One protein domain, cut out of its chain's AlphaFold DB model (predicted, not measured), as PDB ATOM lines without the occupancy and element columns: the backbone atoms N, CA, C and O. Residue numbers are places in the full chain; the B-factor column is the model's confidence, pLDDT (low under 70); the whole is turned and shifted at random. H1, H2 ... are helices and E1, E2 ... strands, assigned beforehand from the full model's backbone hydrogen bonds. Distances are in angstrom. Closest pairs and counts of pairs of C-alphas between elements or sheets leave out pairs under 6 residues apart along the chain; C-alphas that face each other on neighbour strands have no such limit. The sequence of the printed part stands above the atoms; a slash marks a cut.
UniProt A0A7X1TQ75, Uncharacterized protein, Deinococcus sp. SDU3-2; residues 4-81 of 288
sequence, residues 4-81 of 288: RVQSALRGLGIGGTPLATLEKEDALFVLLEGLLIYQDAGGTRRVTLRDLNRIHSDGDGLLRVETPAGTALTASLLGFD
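What this domain is: This is residues 4 to 81 of the 288 residues of an uncharacterized protein of Deinococcus sp. SDU3-2 (UniProt A0A7X1TQ75). Two antiparallel sheets face to face form a sandwich, their strands crossed at 43 degrees; it is closest along E4 and E7 and wider toward E1 and E5. Helix H1 covers the other face of the larger sheet. The printed part has 78 residues, in chain order H1 and E1 to E7, and is mostly strand. The sheets run E1 E2 E3 E4 and E5 E6 E7, each a meander, every strand the antiparallel neighbour of the one before. The whole is compact, radius of gyration of the C-alphas 12.2 A, with spans of 31 by 28 by 21 A.

How they stand to each other: H1, residues 4 to 11, is on the sheet of E1, residues 20 to 24, E2, 27 to 31, E3, 35 to 40, and E4, 43 to 48. Its height over the sheet is 9.9 A. It lies over E2 and only just over E3, with 3 C-alphas there, and runs across the strands, at 74 degrees to E2 on the local plane. Every O i to N i+4 pair in H1 is within hydrogen-bond range. E1 and E2 form a hairpin, N 22 to O 29 at 3.0 A. Hairpins E2 and E3, N 30 to O 37 at 2.9 A, and E3 and E4, N 38 to O 45 at 2.9 A, follow. E5, residues 54 to 57, and E6, 62 to 67, form a hairpin, N 64 to O 56 at 2.9 A. E6 and E7, residues 70 to 76, form another, N 63 to O 75 at 2.8 A. The closest C-alphas of E4 and E7, Val 47 and Ala 72, are 7.0 A apart. E1 and E5 are apart.

Where its parts are: H1 begins at C-alpha 4 (103.811, 169.557, 228.895). E4 measures 17.1 A and E7 17.9 A, ending at C-alpha 76 (116.248, 161.832, 216.469).

The domain as a whole: The C-alphas of Gly 15 and Gly 59 are the two farthest apart, 34.5 A. The printed part has no cut and no long link. Its mean pLDDT is 93.0, and no printed residue is under 70.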
ATOM      1  N   ARG A   4     103.105 170.839 228.952       87.56
ATOM      2  CA  ARG A   4     103.811 169.557 228.895       87.56
ATOM      3  C   ARG A   4     105.249 169.663 229.399       87.56
ATOM      4  O   ARG A   4     105.675 168.826 230.190       87.56
ATOM      5  N   VAL A   5     105.969 170.723 229.017       91.31
ATOM      6  CA  VAL A   5     107.337 171.003 229.496       91.31
ATOM      7  C   VAL A   5     107.350 171.209 231.010       91.31
ATOM      8  O   VAL A   5     108.215 170.675 231.702       91.31
ATOM      9  N   GLN A   6     106.379 171.956 231.547       92.06
ATOM     10  CA  GLN A   6     106.272 172.185 232.991       92.06
ATOM     11  C   GLN A   6     105.959 170.894 233.753       92.06
ATOM     12  O   GLN A   6     106.546 170.651 234.808       92.06
ATOM     13  N   SER A   7     105.071 170.057 233.212       90.50
ATOM     14  CA  SER A   7     104.739 168.744 233.772       90.50
ATOM     15  C   SER A   7     105.956 167.811 233.775       90.50
ATOM     16  O   SER A   7     106.289 167.239 234.815       90.50
ATOM     17  N   ALA A   8     106.696 167.745 232.661       89.50
ATOM     18  CA  ALA A   8     107.931 166.972 232.547       89.50
ATOM     19  C   ALA A   8     108.999 167.430 233.557       89.50
ATOM     20  O   ALA A   8     109.515 166.616 234.322       89.50
ATOM     21  N   LEU A   9     109.288 168.736 233.635       92.25
ATOM     22  CA  LEU A   9     110.253 169.286 234.598       92.25
ATOM     23  C   LEU A   9     109.842 169.017 236.056       92.25
ATOM     24  O   LEU A   9     110.679 168.610 236.865       92.25
ATOM     25  N   ARG A  10     108.548 169.159 236.378       92.75
ATOM     26  CA  ARG A  10     107.998 168.876 237.713       92.75
ATOM     27  C   ARG A  10     108.112 167.395 238.077       92.75
ATOM     28  O   ARG A  10     108.572 167.087 239.172       92.75
ATOM     29  N   GLY A  11     107.763 166.489 237.162       89.75
ATOM     30  CA  GLY A  11     107.911 165.040 237.351       89.75
ATOM     31  C   GLY A  11     109.370 164.590 237.498       89.75
ATOM     32  O   GLY A  11     109.652 163.608 238.180       89.75
ATOM     33  N   LEU A  12     110.311 165.340 236.920       89.06
ATOM     34  CA  LEU A  12     111.751 165.111 237.045       89.06
ATOM     35  C   LEU A  12     112.377 165.718 238.315       89.06
ATOM     36  O   LEU A  12     113.568 165.483 238.552       89.06
ATOM     37  N   GLY A  13     111.608 166.484 239.101       92.56
ATOM     38  CA  GLY A  13     112.073 167.210 240.290       92.56
ATOM     39  C   GLY A  13     112.948 168.432 239.982       92.56
ATOM     40  O   GLY A  13     113.690 168.885 240.850       92.56
ATOM     41  N   ILE A  14     112.910 168.948 238.749       91.12
ATOM     42  CA  ILE A  14     113.807 170.008 238.274       91.12
ATOM     43  C   ILE A  14     113.073 171.350 238.320       91.12
ATOM     44  O   ILE A  14     112.288 171.684 237.433       91.12
ATOM     45  N   GLY A  15     113.341 172.131 239.365       84.12
ATOM     46  CA  GLY A  15     112.894 173.518 239.473       84.12
ATOM     47  C   GLY A  15     113.843 174.460 238.734       84.12
ATOM     48  O   GLY A  15     114.886 174.818 239.271       84.12
ATOM     49  N   GLY A  16     113.485 174.867 237.518       86.31
ATOM     50  CA  GLY A  16     114.242 175.855 236.749       86.31
ATOM     51  C   GLY A  16     113.496 176.308 235.496       86.31
ATOM     52  O   GLY A  16     112.752 175.533 234.896       86.31
ATOM     53  N   THR A  17     113.697 177.563 235.099       91.69
ATOM     54  CA  THR A  17     113.166 178.093 233.839       91.69
ATOM     55  C   THR A  17     114.007 177.548 232.681       91.69
ATOM     56  O   THR A  17     115.226 177.732 232.696       91.69
ATOM     57  N   PRO A  18     113.417 176.876 231.678       95.12
ATOM     58  CA  PRO A  18     114.171 176.446 230.514       95.12
ATOM     59  C   PRO A  18     114.554 177.656 229.660       95.12
ATOM     60  O   PRO A  18     113.750 178.560 229.440       95.12
ATOM     61  N   LEU A  19     115.789 177.647 229.166       95.50
ATOM     62  CA  LEU A  19     116.309 178.629 228.219       95.50
ATOM     63  C   LEU A  19     115.705 178.416 226.828       95.50
ATOM     64  O   LEU A  19     115.355 179.378 226.155       95.50
ATOM     65  N   ALA A  20     115.580 177.150 226.422       96.31
ATOM     66  CA  ALA A  20     115.052 176.745 225.127       96.31
ATOM     67  C   ALA A  20     114.284 175.422 225.246       96.31
ATOM     68  O   ALA A  20     114.623 174.562 226.067       96.31
ATOM     69  N   THR A  21     113.274 175.240 224.401       96.12
ATOM     70  CA  THR A  21     112.455 174.024 224.326       96.12
ATOM     71  C   THR A  21     112.190 173.675 222.870       96.12
ATOM     72  O   THR A  21     111.890 174.572 222.090       96.12
ATOM     73  N   LEU A  22     112.256 172.390 222.542       95.62
ATOM     74  CA  LEU A  22     111.920 171.818 221.236       95.62
ATOM     75  C   LEU A  22     110.922 170.694 221.504       95.62
ATOM     76  O   LEU A  22     111.268 169.741 222.207       95.62
ATOM     77  N   GLU A  23     109.694 170.807 221.001       95.31
ATOM     78  CA  GLU A  23     108.606 169.872 221.308       95.31
ATOM     79  C   GLU A  23     108.102 169.155 220.048       95.31
ATOM     80  O   GLU A  23     107.923 169.756 218.995       95.31
ATOM     81  N   LYS A  24     107.857 167.850 220.179       93.88
ATOM     82  CA  LYS A  24     107.217 166.981 219.193       93.88
ATOM     83  C   LYS A  24     106.225 166.063 219.915       93.88
ATOM     84  O   LYS A  24     106.365 165.803 221.110       93.88
ATOM     85  N   GLU A  25     105.243 165.531 219.196       91.12
ATOM     86  CA  GLU A  25     104.236 164.575 219.686       91.12
ATOM     87  C   GLU A  25     104.814 163.492 220.618       91.12
ATOM     88  O   GLU A  25     104.338 163.363 221.741       91.12
ATOM     89  N   ASP A  26     105.910 162.821 220.243       92.94
ATOM     90  CA  ASP A  26     106.521 161.734 221.036       92.94
ATOM     91  C   ASP A  26     107.859 162.081 221.716       92.94
ATOM     92  O   ASP A  26     108.443 161.231 222.394       92.94
ATOM     93  N   ALA A  27     108.385 163.294 221.522       95.69
ATOM     94  CA  ALA A  27     109.734 163.652 221.960       95.69
ATOM     95  C   ALA A  27     109.859 165.120 222.392       95.69
ATOM     96  O   ALA A  27     109.237 166.013 221.825       95.69
ATOM     97  N   LEU A  28     110.701 165.379 223.390       95.62
ATOM     98  CA  LEU A  28     110.907 166.702 223.970       95.62
ATOM     99  C   LEU A  28     112.389 166.929 224.282       95.62
ATOM    100  O   LEU A  28     113.010 166.128 224.980       95.62
ATOM    101  N   PHE A  29     112.931 168.063 223.839       96.38
ATOM    102  CA  PHE A  29     114.209 168.591 224.313       96.38
ATOM    103  C   PHE A  29     113.984 169.822 225.189       96.38
ATOM    104  O   PHE A  29     113.226 170.729 224.837       96.38
ATOM    105  N   VAL A  30     114.691 169.877 226.317       96.81
ATOM    106  CA  VAL A  30     114.665 171.012 227.245       96.81
ATOM    107  C   VAL A  30     116.093 171.418 227.582       96.81
ATOM    108  O   VAL A  30     116.868 170.617 228.108       96.81
ATOM    109  N   LEU A  31     116.437 172.670 227.294       96.69
ATOM    110  CA  LEU A  31     117.710 173.281 227.658       96.69
ATOM    111  C   LEU A  31     117.534 174.113 228.930       96.69
ATOM    112  O   LEU A  31     116.722 175.035 228.964       96.69
ATOM    113  N   LEU A  32     118.328 173.823 229.956       96.19
ATOM    114  CA  LEU A  32     118.476 174.623 231.173       96.19
ATOM    115  C   LEU A  32     119.922 175.136 231.276       96.19
ATOM    116  O   LEU A  32     120.792 174.692 230.529       96.19
ATOM    117  N   GLU A  33     120.204 176.033 232.222       93.62
ATOM    118  CA  GLU A  33     121.506 176.723 232.343       93.62
ATOM    119  C   GLU A  33     122.739 175.805 232.422       93.62
ATOM    120  O   GLU A  33     123.815 176.185 231.967       93.62
ATOM    121  N   GLY A  34     122.595 174.597 232.978       94.19
ATOM    122  CA  GLY A  34     123.677 173.610 233.093       94.19
ATOM    123  C   GLY A  34     123.326 172.203 232.605       94.19
ATOM    124  O   GLY A  34     124.154 171.298 232.736       94.19
ATOM    125  N   LEU A  35     122.123 171.991 232.058       95.25
ATOM    126  CA  LEU A  35     121.604 170.660 231.732       95.25
ATOM    127  C   LEU A  35     120.813 170.667 230.419       95.25
ATOM    128  O   LEU A  35     119.902 171.471 230.242       95.25
ATOM    129  N   LEU A  36     121.117 169.718 229.536       96.12
ATOM    130  CA  LEU A  36     120.286 169.350 228.394       96.12
ATOM    131  C   LEU A  36     119.508 168.077 228.748       96.12
ATOM    132  O   LEU A  36     120.096 167.059 229.121       96.12
ATOM    133  N   ILE A  37     118.185 168.134 228.636       95.81
ATOM    134  CA  ILE A  37     117.284 167.001 228.853       95.81
ATOM    135  C   ILE A  37     116.681 166.604 227.510       95.81
ATOM    136  O   ILE A  37     116.246 167.464 226.746       95.81
ATOM    137  N   TYR A  38     116.618 165.302 227.261       96.12
ATOM    138  CA  TYR A  38     115.824 164.705 226.195       96.12
ATOM    139  C   TYR A  38     114.863 163.689 226.805       96.12
ATOM    140  O   TYR A  38     115.261 162.889 227.654       96.12
ATOM    141  N   GLN A  39     113.609 163.721 226.381       95.62
ATOM    142  CA  GLN A  39     112.583 162.771 226.779       95.62
ATOM    143  C   GLN A  39     111.918 162.206 225.528       95.62
ATOM    144  O   GLN A  39     111.514 162.969 224.655       95.62
ATOM    145  N   ASP A  40     111.795 160.885 225.459       95.38
ATOM    146  CA  ASP A  40     111.073 160.164 224.413       95.38
ATOM    147  C   ASP A  40     110.297 158.974 225.002       95.38
ATOM    148  O   ASP A  40     110.275 158.759 226.219       95.38
ATOM    149  N   ALA A  41     109.671 158.171 224.140       92.44
ATOM    150  CA  ALA A  41     109.006 156.927 224.529       92.44
ATOM    151  C   ALA A  41     109.943 155.896 225.205       92.44
ATOM    152  O   ALA A  41     109.469 154.990 225.889       92.44
ATOM    153  N   GLY A  42     111.265 156.026 225.039       91.44
ATOM    154  CA  GLY A  42     112.288 155.211 225.700       91.44
ATOM    155  C   GLY A  42     112.727 155.738 227.074       91.44
ATOM    156  O   GLY A  42     113.534 155.083 227.737       91.44
ATOM    157  N   GLY A  43     112.215 156.889 227.521       93.25
ATOM    158  CA  GLY A  43     112.448 157.452 228.852       93.25
ATOM    159  C   GLY A  43     113.081 158.845 228.827       93.25
ATOM    160  O   GLY A  43     112.959 159.597 227.867       93.25
ATOM    161  N   THR A  44     113.745 159.230 229.922       94.75
ATOM    162  CA  THR A  44     114.428 160.532 230.034       94.75
ATOM    163  C   THR A  44     115.938 160.362 230.113       94.75
ATOM    164  O   THR A  44     116.449 159.646 230.972       94.75
ATOM    165  N   ARG A  45     116.660 161.086 229.257       94.88
ATOM    166  CA  ARG A  45     118.122 161.189 229.236       94.88
ATOM    167  C   ARG A  45     118.524 162.607 229.640       94.88
ATOM    168  O   ARG A  45     117.866 163.578 229.271       94.88
ATOM    169  N   ARG A  46     119.591 162.735 230.426       94.94
ATOM    170  CA  ARG A  46     120.094 164.011 230.952       94.94
ATOM    171  C   ARG A  46     121.587 164.109 230.651       94.94
ATOM    172  O   ARG A  46     122.309 163.151 230.909       94.94
ATOM    173  N   VAL A  47     122.042 165.250 230.137       95.06
ATOM    174  CA  VAL A  47     123.462 165.542 229.891       95.06
ATOM    175  C   VAL A  47     123.818 166.894 230.496       95.06
ATOM    176  O   VAL A  47     123.156 167.901 230.254       95.06
ATOM    177  N   THR A  48     124.879 166.921 231.288       95.06
ATOM    178  CA  THR A  48     125.496 168.119 231.858       95.06
ATOM    179  C   THR A  48     126.215 168.917 230.773       95.06
ATOM    180  O   THR A  48     127.083 168.398 230.072       95.06
ATOM    181  N   LEU A  49     125.898 170.210 230.642       95.06
ATOM    182  CA  LEU A  49     126.497 171.068 229.607       95.06
ATOM    183  C   LEU A  49     128.013 171.263 229.797       95.06
ATOM    184  O   LEU A  49     128.730 171.522 228.836       95.06
ATOM    185  N   ARG A  50     128.524 171.093 231.022       93.38
ATOM    186  CA  ARG A  50     129.967 171.149 231.313       93.38
ATOM    187  C   ARG A  50     130.759 170.012 230.682       93.38
ATOM    188  O   ARG A  50     131.823 170.258 230.120       93.38
ATOM    189  N   ASP A  51     130.219 168.800 230.745       92.56
ATOM    190  CA  ASP A  51     130.876 167.591 230.240       92.56
ATOM    191  C   ASP A  51     130.710 167.444 228.721       92.56
ATOM    192  O   ASP A  51     131.265 166.540 228.103       92.56
ATOM    193  N   LEU A  52     129.956 168.352 228.100       93.19
ATOM    194  CA  LEU A  52     129.663 168.381 226.679       93.19
ATOM    195  C   LEU A  52     130.904 168.844 225.896       93.19
ATOM    196  O   LEU A  52     131.315 170.005 225.956       93.19
ATOM    197  N   ASN A  53     131.525 167.924 225.161       92.31
ATOM    198  CA  ASN A  53     132.695 168.198 224.329       92.31
ATOM    199  C   ASN A  53     132.269 168.753 222.963       92.31
ATOM    200  O   ASN A  53     132.743 169.807 222.540       92.31
ATOM    201  N   ARG A  54     131.326 168.071 222.300       91.88
ATOM    202  CA  ARG A  54     130.843 168.422 220.959       91.88
ATOM    203  C   ARG A  54     129.362 168.083 220.803       91.88
ATOM    204  O   ARG A  54     128.893 167.061 221.295       91.88
ATOM    205  N   ILE A  55     128.642 168.933 220.079       91.81
ATOM    206  CA  ILE A  55     127.250 168.719 219.677       91.81
ATOM    207  C   ILE A  55     127.133 168.917 218.166       91.81
ATOM    208  O   ILE A  55     127.699 169.871 217.629       91.81
ATOM    209  N   HIS A  56     126.453 168.004 217.478       91.38
ATOM    210  CA  HIS A  56     126.192 168.107 216.041       91.38
ATOM    211  C   HIS A  56     124.922 167.346 215.641       91.38
ATOM    212  O   HIS A  56     124.588 166.322 216.235       91.38
ATOM    213  N   SER A  57     124.222 167.848 214.625       91.06
ATOM    214  CA  SER A  57     123.247 167.078 213.850       91.06
ATOM    215  C   SER A  57     123.966 166.337 212.726       91.06
ATOM    216  O   SER A  57     124.732 166.952 211.984       91.06
ATOM    217  N   ASP A  58     123.703 165.044 212.589       88.69
ATOM    218  CA  ASP A  58     124.108 164.259 211.424       88.69
ATOM    219  C   ASP A  58     123.208 164.556 210.209       88.69
ATOM    220  O   ASP A  58     122.101 165.083 210.366       88.69
ATOM    221  N   GLY A  59     123.654 164.178 209.007       83.31
ATOM    222  CA  GLY A  59     122.869 164.311 207.769       83.31
ATOM    223  C   GLY A  59     121.549 163.531 207.802       83.31
ATOM    224  O   GLY A  59     120.561 163.966 207.217       83.31
ATOM    225  N   ASP A  60     121.507 162.447 208.579       87.56
ATOM    226  CA  ASP A  60     120.320 161.618 208.832       87.56
ATOM    227  C   ASP A  60     119.309 162.255 209.813       87.56
ATOM    228  O   ASP A  60     118.341 161.617 210.229       87.56
ATOM    229  N   GLY A  61     119.538 163.498 210.257       89.62
ATOM    230  CA  GLY A  61     118.681 164.156 211.246       89.62
ATOM    231  C   GLY A  61     118.808 163.551 212.649       89.62
ATOM    232  O   GLY A  61     117.842 163.532 213.409       89.62
ATOM    233  N   LEU A  62     119.988 163.042 213.014       92.62
ATOM    234  CA  LEU A  62     120.290 162.542 214.359       92.62
ATOM    235  C   LEU A  62     121.114 163.569 215.139       92.62
ATOM    236  O   LEU A  62     122.210 163.938 214.727       92.62
ATOM    237  N   LEU A  63     120.622 163.997 216.301       93.75
ATOM    238  CA  LEU A  63     121.402 164.777 217.253       93.75
ATOM    239  C   LEU A  63     122.381 163.859 217.989       93.75
ATOM    240  O   LEU A  63     121.956 162.944 218.700       93.75
ATOM    241  N   ARG A  64     123.678 164.147 217.874       94.81
ATOM    242  CA  ARG A  64     124.747 163.502 218.640       94.81
ATOM    243  C   ARG A  64     125.400 164.488 219.602       94.81
ATOM    244  O   ARG A  64     125.813 165.587 219.227       94.81
ATOM    245  N   VAL A  65     125.496 164.056 220.854       94.75
ATOM    246  CA  VAL A  65     126.121 164.773 221.966       94.75
ATOM    247  C   VAL A  65     127.261 163.915 222.504       94.75
ATOM    248  O   VAL A  65     127.044 162.838 223.068       94.75
ATOM    249  N   GLU A  66     128.481 164.405 222.318       94.00
ATOM    250  CA  GLU A  66     129.724 163.750 222.716       94.00
ATOM    251  C   GLU A  66     130.271 164.393 223.993       94.00
ATOM    252  O   GLU A  66     130.355 165.619 224.107       94.00
ATOM    253  N   THR A  67     130.690 163.557 224.936       94.31
ATOM    254  CA  THR A  67     131.418 163.921 226.159       94.31
ATOM    255  C   THR A  67     132.795 163.239 226.142       94.31
ATOM    256  O   THR A  67     133.041 162.375 225.295       94.31
ATOM    257  N   PRO A  68     133.725 163.561 227.061       91.31
ATOM    258  CA  PRO A  68     135.003 162.850 227.171       91.31
ATOM    259  C   PRO A  68     134.884 161.329 227.379       91.31
ATOM    260  O   PRO A  68     135.840 160.610 227.110       91.31
ATOM    261  N   ALA A  69     133.726 160.834 227.833       90.25
ATOM    262  CA  ALA A  69     133.446 159.408 228.008       90.25
ATOM    263  C   ALA A  69     132.865 158.721 226.748       90.25
ATOM    264  O   ALA A  69     132.603 157.520 226.779       90.25
ATOM    265  N   GLY A  70     132.648 159.460 225.651       92.19
ATOM    266  CA  GLY A  70     132.066 158.957 224.403       92.19
ATOM    267  C   GLY A  70     130.731 159.622 224.055       92.19
ATOM    268  O   GLY A  70     130.487 160.782 224.377       92.19
ATOM    269  N   THR A  71     129.844 158.901 223.364       91.19
ATOM    270  CA  THR A  71     128.522 159.438 222.991       91.19
ATOM    271  C   THR A  71     127.570 159.344 224.183       91.19
ATOM    272  O   THR A  71     127.108 158.256 224.518       91.19
ATOM    273  N   ALA A  72     127.267 160.472 224.830       90.94
ATOM    274  CA  ALA A  72     126.388 160.501 226.003       90.94
ATOM    275  C   ALA A  72     124.899 160.533 225.635       90.94
ATOM    276  O   ALA A  72     124.060 160.028 226.382       90.94
ATOM    277  N   LEU A  73     124.555 161.131 224.490       93.69
ATOM    278  CA  LEU A  73     123.179 161.197 224.009       93.69
ATOM    279  C   LEU A  73     123.146 161.133 222.480       93.69
ATOM    280  O   LEU A  73     123.879 161.823 221.774       93.69
ATOM    281  N   THR A  74     122.260 160.276 221.980       94.25
ATOM    282  CA  THR A  74     121.834 160.216 220.582       94.25
ATOM    283  C   THR A  74     120.315 160.243 220.568       94.25
ATOM    284  O   THR A  74     119.690 159.481 221.312       94.25
ATOM    285  N   ALA A  75     119.744 161.136 219.767       94.88
ATOM    286  CA  ALA A  75     118.308 161.384 219.684       94.88
ATOM    287  C   ALA A  75     117.923 161.779 218.252       94.88
ATOM    288  O   ALA A  75     118.737 162.361 217.537       94.88
ATOM    289  N   SER A  76     116.703 161.465 217.816       93.81
ATOM    290  CA  SER A  76     116.248 161.832 216.469       93.81
ATOM    291  C   SER A  76     115.642 163.234 216.454       93.81
ATOM    292  O   SER A  76     114.834 163.572 217.313       93.81
ATOM    293  N   LEU A  77     116.024 164.025 215.453       94.62
ATOM    294  CA  LEU A  77     115.423 165.313 215.099       94.62
ATOM    295  C   LEU A  77     114.371 165.156 213.983       94.62
ATOM    296  O   LEU A  77     113.744 166.137 213.588       94.62
ATOM    297  N   LEU A  78     114.148 163.939 213.467       92.75
ATOM    298  CA  LEU A  78     113.174 163.688 212.404       92.75
ATOM    299  C   LEU A  78     111.756 164.022 212.886       92.75
ATOM    300  O   LEU A  78     111.246 163.433 213.844       92.75
ATOM    301  N   GLY A  79     111.103 164.954 212.192       91.50
ATOM    302  CA  GLY A  79     109.761 165.437 212.519       91.50
ATOM    303  C   GLY A  79     109.700 166.497 213.624       91.50
ATOM    304  O   GLY A  79     108.612 166.737 214.134       91.50
ATOM    305  N   PHE A  80     110.826 167.105 214.009       94.88
ATOM    306  CA  PHE A  80     110.823 168.449 214.598       94.88
ATOM    307  C   PHE A  80     110.853 169.496 213.471       94.88
ATOM    308  O   PHE A  80     111.318 169.196 212.368       94.88
ATOM    309  N   ASP A  81     110.384 170.718 213.734       94.44
ATOM    310  CA  ASP A  81     110.479 171.816 212.765       94.44
ATOM    311  C   ASP A  81     111.961 172.203 212.548       94.44
ATOM    312  O   ASP A  81     112.646 172.559 213.515       94.44
TER     313      ASP A  81